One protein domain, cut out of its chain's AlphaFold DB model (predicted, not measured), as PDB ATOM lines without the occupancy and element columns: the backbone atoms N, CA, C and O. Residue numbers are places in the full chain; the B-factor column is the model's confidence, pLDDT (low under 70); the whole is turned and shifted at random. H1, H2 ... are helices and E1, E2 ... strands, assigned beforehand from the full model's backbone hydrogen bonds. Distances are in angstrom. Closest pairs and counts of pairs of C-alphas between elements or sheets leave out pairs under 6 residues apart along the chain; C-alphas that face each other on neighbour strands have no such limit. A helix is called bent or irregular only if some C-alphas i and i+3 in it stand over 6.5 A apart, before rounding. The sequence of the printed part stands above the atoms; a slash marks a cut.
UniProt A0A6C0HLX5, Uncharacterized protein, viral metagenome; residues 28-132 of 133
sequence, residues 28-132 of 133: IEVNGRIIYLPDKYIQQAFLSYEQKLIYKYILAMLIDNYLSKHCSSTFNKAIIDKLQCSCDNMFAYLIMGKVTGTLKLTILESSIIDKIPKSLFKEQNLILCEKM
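Overview. This is residues 28 to 132 of the 133 residues of an uncharacterized protein of viral metagenome (UniProt A0A6C0HLX5). Two long helices, H1 and H2, cross as an X, with H1 in the middle between H2 and a small hairpin of strands, E1 and E2. The short H3 packs on H1, and H4 meets H1 with residues 120 to 124 and runs away toward one end of the longest axis. The printed part has 105 residues, with two antiparallel strands and then four named helices, mostly helix. It is compact, with a radius of gyration of the C-alphas of 13.9 A, and spans 45 by 27 by 23 A.

Arrangement. Look first at E1, residues 28 to 30, and E2, residues 33 to 36, a hairpin with N 28 and O 35 within hydrogen-bond range at 3.0 A. Next find the hub H1, residues 49 to 69; its closest C-alpha to E1 is that of Met 61, 6.5 A from that of Val 30. H1 touches H2, residues 77 to 100, at a steep tilt of 55 degrees, opposite ways, the closest C-alphas being Leu 59 and Cys 87, 5.8 A apart. H2 is irregular, C-alphas 95 and 98 being 7.5 A apart, with a kink of 52 degrees near residue 94. H3, residues 107 to 113, touches H1, closest at the C-alphas of Ile 112 and Met 61, 6.7 A. H4, residues 118 to 129, touches H1, closest at the C-alphas of Leu 120 and Ile 54, 6.8 A. Every O i to N i+4 pair is within hydrogen-bond range in H1 and H3, against 16 of 20 in H2 and 4 of 8 in H4.

Along the chain. Find C-alpha 49 at (186.511, 137.787, 126.264); from there H1 runs 30.1 A. H2 runs 32.2 A, and H4 16.5 A to C-alpha 129 at (188.442, 120.443, 131.315).

Size, cuts and confidence. The farthest C-alphas, Cys 71 and Met 132, are 46.1 A apart. The printed part has no cut, and the link from E2 to H1 is long. Look for pLDDT under 70 at residues 97 to 103 and 120 to 132.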
ATOM      1  N   ILE A  28     174.178 142.754 120.584       82.25
ATOM      2  CA  ILE A  28     173.401 141.527 120.796       82.25
ATOM      3  C   ILE A  28     171.970 141.758 120.337       82.25
ATOM      4  O   ILE A  28     171.259 142.598 120.885       82.25
ATOM      5  N   GLU A  29     171.539 140.998 119.334       84.00
ATOM      6  CA  GLU A  29     170.147 140.989 118.897       84.00
ATOM      7  C   GLU A  29     169.330 140.006 119.745       84.00
ATOM      8  O   GLU A  29     169.605 138.807 119.774       84.00
ATOM      9  N   VAL A  30     168.302 140.516 120.424       83.25
ATOM     10  CA  VAL A  30     167.340 139.721 121.196       83.25
ATOM     11  C   VAL A  30     165.941 140.073 120.714       83.25
ATOM     12  O   VAL A  30     165.541 141.231 120.775       83.25
ATOM     13  N   ASN A  31     165.190 139.086 120.216       82.44
ATOM     14  CA  ASN A  31     163.807 139.266 119.745       82.44
ATOM     15  C   ASN A  31     163.629 140.442 118.752       82.44
ATOM     16  O   ASN A  31     162.645 141.177 118.820       82.44
ATOM     17  N   GLY A  32     164.590 140.650 117.842       81.06
ATOM     18  CA  GLY A  32     164.574 141.751 116.867       81.06
ATOM     19  C   GLY A  32     165.006 143.118 117.419       81.06
ATOM     20  O   GLY A  32     164.976 144.114 116.696       81.06
ATOM     21  N   ARG A  33     165.412 143.197 118.694       84.69
ATOM     22  CA  ARG A  33     165.973 144.397 119.325       84.69
ATOM     23  C   ARG A  33     167.490 144.271 119.422       84.69
ATOM     24  O   ARG A  33     167.995 143.352 120.056       84.69
ATOM     25  N   ILE A  34     168.211 145.234 118.851       86.19
ATOM     26  CA  ILE A  34     169.668 145.336 119.000       86.19
ATOM     27  C   ILE A  34     169.975 146.028 120.330       86.19
ATOM     28  O   ILE A  34     169.571 147.172 120.557       86.19
ATOM     29  N   ILE A  35     170.682 145.332 121.214       85.88
ATOM     30  CA  ILE A  35     171.101 145.823 122.523       85.88
ATOM     31  C   ILE A  35     172.612 146.052 122.493       85.88
ATOM     32  O   ILE A  35     173.391 145.123 122.294       85.88
ATOM     33  N   TYR A  36     173.013 147.301 122.738       85.00
ATOM     34  CA  TYR A  36     174.413 147.687 122.882       85.00
ATOM     35  C   TYR A  36     174.824 147.686 124.360       85.00
ATOM     36  O   TYR A  36     174.326 148.497 125.148       85.00
ATOM     37  N   LEU A  37     175.741 146.790 124.735       85.19
ATOM     38  CA  LEU A  37     176.261 146.649 126.100       85.19
ATOM     39  C   LEU A  37     177.779 146.875 126.142       85.19
ATOM     40  O   LEU A  37     178.554 145.927 125.998       85.19
ATOM     41  N   PRO A  38     178.232 148.122 126.373       81.12
ATOM     42  CA  PRO A  38     179.654 148.387 126.536       81.12
ATOM     43  C   PRO A  38     180.214 147.736 127.808       81.12
ATOM     44  O   PRO A  38     179.557 147.715 128.851       81.12
ATOM     45  N   ASP A  39     181.475 147.297 127.736       79.94
ATOM     46  CA  ASP A  39     182.204 146.598 128.809       79.94
ATOM     47  C   ASP A  39     182.174 147.312 130.162       79.94
ATOM     48  O   ASP A  39     182.231 146.660 131.197       79.94
ATOM     49  N   LYS A  40     182.019 148.642 130.182       82.31
ATOM     50  CA  LYS A  40     181.912 149.437 131.418       82.31
ATOM     51  C   LYS A  40     180.764 149.010 132.346       82.31
ATOM     52  O   LYS A  40     180.728 149.439 133.495       82.31
ATOM     53  N   TYR A  41     179.797 148.247 131.837       76.94
ATOM     54  CA  TYR A  41     178.674 147.710 132.608       76.94
ATOM     55  C   TYR A  41     178.931 146.304 133.170       76.94
ATOM     56  O   TYR A  41     178.158 145.823 133.995       76.94
ATOM     57  N   ILE A  42     180.029 145.663 132.766       80.81
ATOM     58  CA  ILE A  42     180.487 144.381 133.296       80.81
ATOM     59  C   ILE A  42     181.478 144.695 134.413       80.81
ATOM     60  O   ILE A  42     182.592 145.151 134.164       80.81
ATOM     61  N   GLN A  43     181.066 144.494 135.664       71.94
ATOM     62  CA  GLN A  43     181.905 144.835 136.818       71.94
ATOM     63  C   GLN A  43     183.089 143.868 136.984       71.94
ATOM     64  O   GLN A  43     184.103 144.210 137.592       71.94
ATOM     65  N   GLN A  44     182.993 142.664 136.421       72.38
ATOM     66  CA  GLN A  44     183.998 141.616 136.548       72.38
ATOM     67  C   GLN A  44     185.112 141.794 135.503       72.38
ATOM     68  O   GLN A  44     185.140 141.144 134.459       72.38
ATOM     69  N   ALA A  45     186.066 142.681 135.800       71.88
ATOM     70  CA  ALA A  45     187.185 143.004 134.908       71.88
ATOM     71  C   ALA A  45     188.100 141.805 134.575       71.88
ATOM     72  O   ALA A  45     188.798 141.834 133.566       71.88
ATOM     73  N   PHE A  46     188.089 140.762 135.408       77.50
ATOM     74  CA  PHE A  46     188.922 139.564 135.272       77.50
ATOM     75  C   PHE A  46     188.351 138.502 134.319       77.50
ATOM     76  O   PHE A  46     188.992 137.473 134.114       77.50
ATOM     77  N   LEU A  47     187.150 138.710 133.765       79.88
ATOM     78  CA  LEU A  47     186.547 137.767 132.826       79.88
ATOM     79  C   LEU A  47     187.291 137.762 131.484       79.88
ATOM     80  O   LEU A  47     187.627 138.825 130.951       79.88
ATOM     81  N   SER A  48     187.484 136.567 130.915       81.56
ATOM     82  CA  SER A  48     187.950 136.410 129.532       81.56
ATOM     83  C   SER A  48     186.965 137.043 128.545       81.56
ATOM     84  O   SER A  48     185.820 137.351 128.890       81.56
ATOM     85  N   TYR A  49     187.385 137.233 127.297       81.00
ATOM     86  CA  TYR A  49     186.511 137.787 126.264       81.00
ATOM     87  C   TYR A  49     185.241 136.939 126.065       81.00
ATOM     88  O   TYR A  49     184.128 137.459 126.069       81.00
ATOM     89  N   GLU A  50     185.387 135.618 126.014       77.75
ATOM     90  CA  GLU A  50     184.297 134.652 125.855       77.75
ATOM     91  C   GLU A  50     183.357 134.682 127.068       77.75
ATOM     92  O   GLU A  50     182.133 134.638 126.934       77.75
ATOM     93  N   GLN A  51     183.914 134.810 128.275       80.62
ATOM     94  CA  GLN A  51     183.142 134.988 129.507       80.62
ATOM     95  C   GLN A  51     182.344 136.291 129.507       80.62
ATOM     96  O   GLN A  51     181.163 136.284 129.863       80.62
ATOM     97  N   LYS A  52     182.946 137.391 129.048       84.56
ATOM     98  CA  LYS A  52     182.243 138.663 128.867       84.56
ATOM     99  C   LYS A  52     181.126 138.546 127.836       84.56
ATOM    100  O   LYS A  52     180.049 139.075 128.086       84.56
ATOM    101  N   LEU A  53     181.328 137.833 126.726       83.00
ATOM    102  CA  LEU A  53     180.279 137.619 125.723       83.00
ATOM    103  C   LEU A  53     179.071 136.872 126.299       83.00
ATOM    104  O   LEU A  53     177.938 137.317 126.111       83.00
ATOM    105  N   ILE A  54     179.291 135.788 127.054       83.69
ATOM    106  CA  ILE A  54     178.194 135.080 127.739       83.69
ATOM    107  C   ILE A  54     177.479 136.015 128.716       83.69
ATOM    108  O   ILE A  54     176.250 136.079 128.721       83.69
ATOM    109  N   TYR A  55     178.238 136.772 129.511       87.69
ATOM    110  CA  TYR A  55     177.678 137.725 130.463       87.69
ATOM    111  C   TYR A  55     176.810 138.784 129.768       87.69
ATOM    112  O   TYR A  55     175.670 139.020 130.172       87.69
ATOM    113  N   LYS A  56     177.303 139.380 128.674       88.00
ATOM    114  CA  LYS A  56     176.541 140.339 127.863       88.00
ATOM    115  C   LYS A  56     175.266 139.713 127.314       88.00
ATOM    116  O   LYS A  56     174.231 140.369 127.333       88.00
ATOM    117  N   TYR A  57     175.312 138.459 126.870       88.00
ATOM    118  CA  TYR A  57     174.147 137.770 126.316       88.00
ATOM    119  C   TYR A  57     173.055 137.544 127.369       88.00
ATOM    120  O   TYR A  57     171.882 137.835 127.125       88.00
ATOM    121  N   ILE A  58     173.438 137.108 128.574       89.81
ATOM    122  CA  ILE A  58     172.518 136.983 129.716       89.81
ATOM    123  C   ILE A  58     171.907 138.346 130.053       89.81
ATOM    124  O   ILE A  58     170.684 138.476 130.156       89.81
ATOM    125  N   LEU A  59     172.747 139.373 130.190       91.50
ATOM    126  CA  LEU A  59     172.307 140.716 130.550       91.50
ATOM    127  C   LEU A  59     171.396 141.331 129.477       91.50
ATOM    128  O   LEU A  59     170.396 141.957 129.818       91.50
ATOM    129  N   ALA A  60     171.681 141.110 128.192       91.25
ATOM    130  CA  ALA A  60     170.840 141.549 127.082       91.25
ATOM    131  C   ALA A  60     169.450 140.899 127.136       91.25
ATOM    132  O   ALA A  60     168.446 141.598 127.009       91.25
ATOM    133  N   MET A  61     169.366 139.593 127.409       91.00
ATOM    134  CA  MET A  61     168.079 138.905 127.575       91.00
ATOM    135  C   MET A  61     167.292 139.406 128.793       91.00
ATOM    136  O   MET A  61     166.073 139.571 128.714       91.00
ATOM    137  N   LEU A  62     167.972 139.687 129.907       92.56
ATOM    138  CA  LEU A  62     167.345 140.293 131.084       92.56
ATOM    139  C   LEU A  62     166.812 141.701 130.790       92.56
ATOM    140  O   LEU A  62     165.703 142.040 131.208       92.56
ATOM    141  N   ILE A  63     167.579 142.511 130.056       92.56
ATOM    142  CA  ILE A  63     167.168 143.851 129.630       92.56
ATOM    143  C   ILE A  63     165.957 143.761 128.703       92.56
ATOM    144  O   ILE A  63     164.973 144.454 128.943       92.56
ATOM    145  N   ASP A  64     165.978 142.894 127.690       91.56
ATOM    146  CA  ASP A  64     164.842 142.723 126.779       91.56
ATOM    147  C   ASP A  64     163.568 142.293 127.524       91.56
ATOM    148  O   ASP A  64     162.490 142.852 127.301       91.56
ATOM    149  N   ASN A  65     163.696 141.373 128.487       91.12
ATOM    150  CA  ASN A  65     162.579 140.956 129.333       91.12
ATOM    151  C   ASN A  65     162.023 142.121 130.165       91.12
ATOM    152  O   ASN A  65     160.811 142.345 130.184       91.12
ATOM    153  N   TYR A  66     162.903 142.894 130.810       92.50
ATOM    154  CA  TYR A  66     162.518 144.075 131.580       92.50
ATOM    155  C   TYR A  66     161.777 145.088 130.702       92.50
ATOM    156  O   TYR A  66     160.685 145.543 131.041       92.50
ATOM    157  N   LEU A  67     162.345 145.412 129.544       91.81
ATOM    158  CA  LEU A  67     161.780 146.380 128.613       91.81
ATOM    159  C   LEU A  67     160.421 145.932 128.078       91.81
ATOM    160  O   LEU A  67     159.500 146.745 128.017       91.81
ATOM    161  N   SER A  68     160.271 144.644 127.772       89.44
ATOM    162  CA  SER A  68     159.001 144.053 127.347       89.44
ATOM    163  C   SER A  68     157.944 144.123 128.451       89.44
ATOM    164  O   SER A  68     156.818 144.546 128.204       89.44
ATOM    165  N   LYS A  69     158.308 143.780 129.694       91.88
ATOM    166  CA  LYS A  69     157.395 143.806 130.847       91.88
ATOM    167  C   LYS A  69     156.958 145.222 131.240       91.88
ATOM    168  O   LYS A  69     155.851 145.405 131.735       91.88
ATOM    169  N   HIS A  70     157.829 146.207 131.038       92.06
ATOM    170  CA  HIS A  70     157.597 147.606 131.403       92.06
ATOM    171  C   HIS A  70     157.244 148.505 130.205       92.06
ATOM    172  O   HIS A  70     157.275 149.728 130.341       92.06
ATOM    173  N   CYS A  71     156.938 147.926 129.035       87.62
ATOM    174  CA  CYS A  71     156.618 148.640 127.791       87.62
ATOM    175  C   CYS A  71     157.603 149.782 127.461       87.62
ATOM    176  O   CYS A  71     157.209 150.839 126.970       87.62
ATOM    177  N   SER A  72     158.888 149.585 127.761       84.94
ATOM    178  CA  SER A  72     159.936 150.597 127.608       84.94
ATOM    179  C   SER A  72     160.813 150.314 126.387       84.94
ATOM    180  O   SER A  72     161.146 149.170 126.066       84.94
ATOM    181  N   SER A  73     161.224 151.366 125.682       83.62
ATOM    182  CA  SER A  73     162.124 151.266 124.525       83.62
ATOM    183  C   SER A  73     163.599 151.438 124.894       83.62
ATOM    184  O   SER A  73     164.468 151.023 124.131       83.62
ATOM    185  N   THR A  74     163.896 152.004 126.066       85.62
ATOM    186  CA  THR A  74     165.257 152.341 126.502       85.62
ATOM    187  C   THR A  74     165.543 151.852 127.917       85.62
ATOM    188  O   THR A  74     164.642 151.695 128.739       85.62
ATOM    189  N   PHE A  75     166.825 151.637 128.210       88.62
ATOM    190  CA  PHE A  75     167.325 151.310 129.541       88.62
ATOM    191  C   PHE A  75     168.437 152.282 129.952       88.62
ATOM    192  O   PHE A  75     169.009 152.991 129.125       88.62
ATOM    193  N   ASN A  76     168.741 152.329 131.247       89.94
ATOM    194  CA  ASN A  76     169.803 153.156 131.812       89.94
ATOM    195  C   ASN A  76     170.622 152.352 132.834       89.94
ATOM    196  O   ASN A  76     170.320 151.190 133.113       89.94
ATOM    197  N   LYS A  77     171.644 152.983 133.423       87.69
ATOM    198  CA  LYS A  77     172.511 152.335 134.418       87.69
ATOM    199  C   LYS A  77     171.726 151.758 135.602       87.69
ATOM    200  O   LYS A  77     172.009 150.648 136.018       87.69
ATOM    201  N   ALA A  78     170.709 152.462 136.098       90.62
ATOM    202  CA  ALA A  78     169.922 151.985 137.235       90.62
ATOM    203  C   ALA A  78     169.146 150.694 136.922       90.62
ATOM    204  O   ALA A  78     168.926 149.880 137.814       90.62
ATOM    205  N   ILE A  79     168.725 150.490 135.668       90.88
ATOM    206  CA  ILE A  79     168.118 149.224 135.227       90.88
ATOM    207  C   ILE A  79     169.179 148.122 135.177       90.88
ATOM    208  O   ILE A  79     168.942 147.038 135.697       90.88
ATOM    209  N   ILE A  80     170.355 148.409 134.618       90.44
ATOM    210  CA  ILE A  80     171.472 147.454 134.564       90.44
ATOM    211  C   ILE A  80     171.864 147.001 135.975       90.44
ATOM    212  O   ILE A  80     171.900 145.802 136.233       90.44
ATOM    213  N   ASP A  81     172.061 147.944 136.901       90.00
ATOM    214  CA  ASP A  81     172.450 147.663 138.288       90.00
ATOM    215  C   ASP A  81     171.428 146.742 138.991       90.00
ATOM    216  O   ASP A  81     171.803 145.868 139.769       90.00
ATOM    217  N   LYS A  82     170.126 146.882 138.687       90.81
ATOM    218  CA  LYS A  82     169.066 146.004 139.224       90.81
ATOM    219  C   LYS A  82     169.127 144.584 138.663       90.81
ATOM    220  O   LYS A  82     168.813 143.636 139.375       90.81
ATOM    221  N   LEU A  83     169.474 144.446 137.386       91.81
ATOM    222  CA  LEU A  83     169.522 143.159 136.687       91.81
ATOM    223  C   LEU A  83     170.838 142.411 136.936       91.81
ATOM    224  O   LEU A  83     170.900 141.196 136.748       91.81
ATOM    225  N   GLN A  84     171.868 143.122 137.393       89.00
ATOM    226  CA  GLN A  84     173.214 142.605 137.598       89.00
ATOM    227  C   GLN A  84     173.254 141.402 138.545       89.00
ATOM    228  O   GLN A  84     173.882 140.406 138.214       89.00
ATOM    229  N   CYS A  85     172.500 141.426 139.648       87.94
ATOM    230  CA  CYS A  85     172.447 140.306 140.596       87.94
ATOM    231  C   CYS A  85     171.930 139.003 139.950       87.94
ATOM    232  O   CYS A  85     172.535 137.944 140.104       87.94
ATOM    233  N   SER A  86     170.851 139.072 139.160       88.75
ATOM    234  CA  SER A  86     170.355 137.905 138.409       88.75
ATOM    235  C   SER A  86     171.340 137.457 137.330       88.75
ATOM    236  O   SER A  86     171.512 136.258 137.115       88.75
ATOM    237  N   CYS A  87     172.011 138.402 136.665       90.62
ATOM    238  CA  CYS A  87     173.053 138.091 135.690       90.62
ATOM    239  C   CYS A  87     174.220 137.337 136.340       90.62
ATOM    240  O   CYS A  87     174.628 136.293 135.835       90.62
ATOM    241  N   ASP A  88     174.703 137.816 137.488       86.81
ATOM    242  CA  ASP A  88     175.790 137.204 138.252       86.81
ATOM    243  C   ASP A  88     175.417 135.792 138.723       86.81
ATOM    244  O   ASP A  88     176.218 134.871 138.574       86.81
ATOM    245  N   ASN A  89     174.188 135.584 139.210       84.38
ATOM    246  CA  ASN A  89     173.704 134.263 139.627       84.38
ATOM    247  C   ASN A  89     173.638 133.269 138.459       84.38
ATOM    248  O   ASN A  89     174.085 132.128 138.588       84.38
ATOM    249  N   MET A  90     173.108 133.694 137.309       86.81
ATOM    250  CA  MET A  90     173.056 132.869 136.098       86.81
ATOM    251  C   MET A  90     174.450 132.568 135.549       86.81
ATOM    252  O   MET A  90     174.738 131.434 135.169       86.81
ATOM    253  N   PHE A  91     175.337 133.561 135.543       86.25
ATOM    254  CA  PHE A  91     176.716 133.385 135.116       86.25
ATOM    255  C   PHE A  91     177.469 132.427 136.052       86.25
ATOM    256  O   PHE A  91     178.086 131.469 135.593       86.25
ATOM    257  N   ALA A  92     177.338 132.594 137.371       80.88
ATOM    258  CA  ALA A  92     177.892 131.668 138.356       80.88
ATOM    259  C   ALA A  92     177.320 130.248 138.202       80.88
ATOM    260  O   ALA A  92     178.059 129.272 138.333       80.88
ATOM    261  N   TYR A  93     176.032 130.107 137.874       80.12
ATOM    262  CA  TYR A  93     175.428 128.805 137.590       80.12
ATOM    263  C   TYR A  93     176.057 128.119 136.368       80.12
ATOM    264  O   TYR A  93     176.307 126.914 136.398       80.12
ATOM    265  N   LEU A  94     176.351 128.872 135.307       78.31
ATOM    266  CA  LEU A  94     177.000 128.335 134.112       78.31
ATOM    267  C   LEU A  94     178.440 127.887 134.370       78.31
ATOM    268  O   LEU A  94     178.839 126.838 133.871       78.31
ATOM    269  N   ILE A  95     179.194 128.668 135.147       74.56
ATOM    270  CA  ILE A  95     180.614 128.405 135.414       74.56
ATOM    271  C   ILE A  95     180.806 127.342 136.505       74.56
ATOM    272  O   ILE A  95     181.679 126.491 136.385       74.56
ATOM    273  N   MET A  96     180.000 127.382 137.571       70.06
ATOM    274  CA  MET A  96     180.164 126.533 138.762       70.06
ATOM    275  C   MET A  96     178.950 125.634 139.041       70.06
ATOM    276  O   MET A  96     179.090 124.515 139.531       70.06
ATOM    277  N   GLY A  97     177.741 126.118 138.750       53.75
ATOM    278  CA  GLY A  97     176.485 125.537 139.240       53.75
ATOM    279  C   GLY A  97     176.082 124.193 138.634       53.75
ATOM    280  O   GLY A  97     175.448 123.403 139.333       53.75
ATOM    281  N   LYS A  98     176.488 123.869 137.396       53.34
ATOM    282  CA  LYS A  98     176.290 122.505 136.857       53.34
ATOM    283  C   LYS A  98     177.065 121.441 137.640       53.34
ATOM    284  O   LYS A  98     176.639 120.292 137.655       53.34
ATOM    285  N   VAL A  99     178.171 121.818 138.281       46.84
ATOM    286  CA  VAL A  99     179.078 120.891 138.973       46.84
ATOM    287  C   VAL A  99     178.654 120.667 140.428       46.84
ATOM    288  O   VAL A  99     178.794 119.562 140.940       46.84
ATOM    289  N   THR A 100     178.098 121.684 141.097       47.56
ATOM    290  CA  THR A 100     177.814 121.628 142.544       47.56
ATOM    291  C   THR A 100     176.349 121.374 142.904       47.56
ATOM    292  O   THR A 100     176.069 120.985 144.034       47.56
ATOM    293  N   GLY A 101     175.394 121.610 141.993       55.00
ATOM    294  CA  GLY A 101     173.956 121.406 142.243       55.00
ATOM    295  C   GLY A 101     173.334 122.332 143.304       55.00
ATOM    296  O   GLY A 101     172.161 122.178 143.646       55.00
ATOM    297  N   THR A 102     174.092 123.298 143.832       55.78
ATOM    298  CA  THR A 102     173.675 124.168 144.945       55.78
ATOM    299  C   THR A 102     172.979 125.455 144.500       55.78
ATOM    300  O   THR A 102     172.254 126.057 145.289       55.78
ATOM    301  N   LEU A 103     173.144 125.867 143.240       65.06
ATOM    302  CA  LEU A 103     172.460 127.026 142.662       65.06
ATOM    303  C   LEU A 103     171.183 126.579 141.948       65.06
ATOM    304  O   LEU A 103     171.234 125.854 140.954       65.06
ATOM    305  N   LYS A 104     170.028 127.029 142.450       71.12
ATOM    306  CA  LYS A 104     168.729 126.831 141.797       71.12
ATOM    307  C   LYS A 104     168.348 128.091 141.035       71.12
ATOM    308  O   LYS A 104     168.168 129.140 141.645       71.12
ATOM    309  N   LEU A 105     168.205 127.961 139.722       76.69
ATOM    310  CA  LEU A 105     167.677 129.016 138.868       76.69
ATOM    311  C   LEU A 105     166.149 129.075 138.962       76.69
ATOM    312  O   LEU A 105     165.473 128.048 139.087       76.69
ATOM    313  N   THR A 106     165.595 130.279 138.866       81.00
ATOM    314  CA  THR A 106     164.164 130.476 138.613       81.00
ATOM    315  C   THR A 106     163.786 129.973 137.216       81.00
ATOM    316  O   THR A 106     164.637 129.790 136.347       81.00
ATOM    317  N   ILE A 107     162.487 129.788 136.959       82.81
ATOM    318  CA  ILE A 107     161.990 129.372 135.634       82.81
ATOM    319  C   ILE A 107     162.442 130.349 134.538       82.81
ATOM    320  O   ILE A 107     162.863 129.926 133.461       82.81
ATOM    321  N   LEU A 108     162.386 131.655 134.820       80.88
ATOM    322  CA  LEU A 108     162.825 132.686 133.881       80.88
ATOM    323  C   LEU A 108     164.322 132.557 133.587       80.88
ATOM    324  O   LEU A 108     164.708 132.518 132.423       80.88
ATOM    325  N   GLU A 109     165.147 132.447 134.626       80.81
ATOM    326  CA  GLU A 109     166.600 132.315 134.488       80.81
ATOM    327  C   GLU A 109     166.980 131.052 133.706       80.81
ATOM    328  O   GLU A 109     167.758 131.138 132.760       80.81
ATOM    329  N   SER A 110     166.359 129.905 133.993       80.69
ATOM    330  CA  SER A 110     166.562 128.673 133.215       80.69
ATOM    331  C   SER A 110     166.221 128.867 131.734       80.69
ATOM    332  O   SER A 110     167.012 128.514 130.864       80.69
ATOM    333  N   SER A 111     165.089 129.515 131.430       81.31
ATOM    334  CA  SER A 111     164.684 129.775 130.040       81.31
ATOM    335  C   SER A 111     165.623 130.728 129.289       81.31
ATOM    336  O   SER A 111     165.722 130.663 128.065       81.31
ATOM    337  N   ILE A 112     166.292 131.627 130.015       83.12
ATOM    338  CA  ILE A 112     167.312 132.538 129.489       83.12
ATOM    339  C   ILE A 112     168.582 131.737 129.185       83.12
ATOM    340  O   ILE A 112     169.103 131.823 128.075       83.12
ATOM    341  N   ILE A 113     169.035 130.897 130.120       81.50
ATOM    342  CA  ILE A 113     170.195 130.017 129.928       81.50
ATOM    343  C   ILE A 113     170.031 129.105 128.701       81.50
ATOM    344  O   ILE A 113     170.961 128.988 127.902       81.50
ATOM    345  N   ASP A 114     168.848 128.522 128.500       78.88
ATOM    346  CA  ASP A 114     168.573 127.616 127.373       78.88
ATOM    347  C   ASP A 114     168.654 128.295 125.995       78.88
ATOM    348  O   ASP A 114     168.836 127.625 124.975       78.88
ATOM    349  N   LYS A 115     168.543 129.627 125.951       80.12
ATOM    350  CA  LYS A 115     168.638 130.435 124.725       80.12
ATOM    351  C   LYS A 115     170.058 130.900 124.411       80.12
ATOM    352  O   LYS A 115     170.268 131.519 123.365       80.12
ATOM    353  N   ILE A 116     171.028 130.638 125.290       77.56
ATOM    354  CA  ILE A 116     172.429 130.979 125.040       77.56
ATOM    355  C   ILE A 116     172.978 130.048 123.945       77.56
ATOM    356  O   ILE A 116     172.885 128.823 124.077       77.56
ATOM    357  N   PRO A 117     173.568 130.591 122.864       73.50
ATOM    358  CA  PRO A 117     174.136 129.785 121.794       73.50
ATOM    359  C   PRO A 117     175.165 128.782 122.315       73.50
ATOM    360  O   PRO A 117     176.134 129.144 122.983       73.50
ATOM    361  N   LYS A 118     174.998 127.503 121.951       71.31
ATOM    362  CA  LYS A 118     175.891 126.428 122.415       71.31
ATOM    363  C   LYS A 118     177.349 126.597 121.985       71.31
ATOM    364  O   LYS A 118     178.237 126.052 122.635       71.31
ATOM    365  N   SER A 119     177.596 127.336 120.905       70.12
ATOM    366  CA  SER A 119     178.937 127.690 120.436       70.12
ATOM    367  C   SER A 119     179.738 128.461 121.485       70.12
ATOM    368  O   SER A 119     180.917 128.174 121.642       70.12
ATOM    369  N   LEU A 120     179.092 129.336 122.264       69.00
ATOM    370  CA  LEU A 120     179.751 130.117 123.320       69.00
ATOM    371  C   LEU A 120     180.230 129.241 124.489       69.00
ATOM    372  O   LEU A 120     181.185 129.586 125.176       69.00
ATOM    373  N   PHE A 121     179.605 128.078 124.703       66.12
ATOM    374  CA  PHE A 121     180.030 127.125 125.734       66.12
ATOM    375  C   PHE A 121     181.181 126.220 125.289       66.12
ATOM    376  O   PHE A 121     181.920 125.720 126.136       66.12
ATOM    377  N   LYS A 122     181.345 125.978 123.979       55.84
ATOM    378  CA  LYS A 122     182.406 125.091 123.470       55.84
ATOM    379  C   LYS A 122     183.806 125.635 123.764       55.84
ATOM    380  O   LYS A 122     184.693 124.837 124.039       55.84
ATOM    381  N   GLU A 123     183.980 126.955 123.775       53.78
ATOM    382  CA  GLU A 123     185.260 127.603 124.098       53.78
ATOM    383  C   GLU A 123     185.549 127.623 125.609       53.78
ATOM    384  O   GLU A 123     186.697 127.497 126.019       53.78
ATOM    385  N   GLN A 124     184.518 127.671 126.462       52.72
ATOM    386  CA  GLN A 124     184.704 127.621 127.919       52.72
ATOM    387  C   GLN A 124     184.930 126.210 128.471       52.72
ATOM    388  O   GLN A 124     185.645 126.053 129.461       52.72
ATOM    389  N   ASN A 125     184.354 125.183 127.840       49.00
ATOM    390  CA  ASN A 125     184.573 123.795 128.255       49.00
ATOM    391  C   ASN A 125     186.031 123.345 128.073       49.00
ATOM    392  O   ASN A 125     186.462 122.480 128.827       49.00
ATOM    393  N   LEU A 126     186.810 123.942 127.157       45.66
ATOM    394  CA  LEU A 126     188.254 123.672 127.088       45.66
ATOM    395  C   LEU A 126     188.963 124.119 128.378       45.66
ATOM    396  O   LEU A 126     189.719 123.352 128.961       45.66
ATOM    397  N   ILE A 127     188.637 125.311 128.885       43.78
ATOM    398  CA  ILE A 127     189.271 125.889 130.082       43.78
ATOM    399  C   ILE A 127     188.827 125.174 131.375       43.78
ATOM    400  O   ILE A 127     189.582 125.119 132.346       43.78
ATOM    401  N   LEU A 128     187.604 124.629 131.413       40.91
ATOM    402  CA  LEU A 128     187.104 123.844 132.551       40.91
ATOM    403  C   LEU A 128     187.648 122.408 132.566       40.91
ATOM    404  O   LEU A 128     187.922 121.894 133.649       40.91
ATOM    405  N   CYS A 129     187.841 121.776 131.403       34.34
ATOM    406  CA  CYS A 129     188.442 120.443 131.315       34.34
ATOM    407  C   CYS A 129     189.964 120.463 131.543       34.34
ATOM    408  O   CYS A 129     190.461 119.588 132.241       34.34
ATOM    409  N   GLU A 130     190.691 121.479 131.063       31.38
ATOM    410  CA  GLU A 130     192.151 121.591 131.264       31.38
ATOM    411  C   GLU A 130     192.565 121.883 132.716       31.38
ATOM    412  O   GLU A 130     193.720 121.697 133.074       31.38
ATOM    413  N   LYS A 131     191.645 122.334 133.581       33.94
ATOM    414  CA  LYS A 131     191.920 122.535 135.018       33.94
ATOM    415  C   LYS A 131     191.598 121.315 135.891       33.94
ATOM    416  O   LYS A 131     191.712 121.413 137.113       33.94
ATOM    417  N   MET A 132     191.155 120.210 135.288       33.44
ATOM    418  CA  MET A 132     190.886 118.939 135.972       33.44
ATOM    419  C   MET A 132     191.889 117.824 135.622       33.44
ATOM    420  O   MET A 132     191.744 116.724 136.156       33.44
TER     421      MET A 132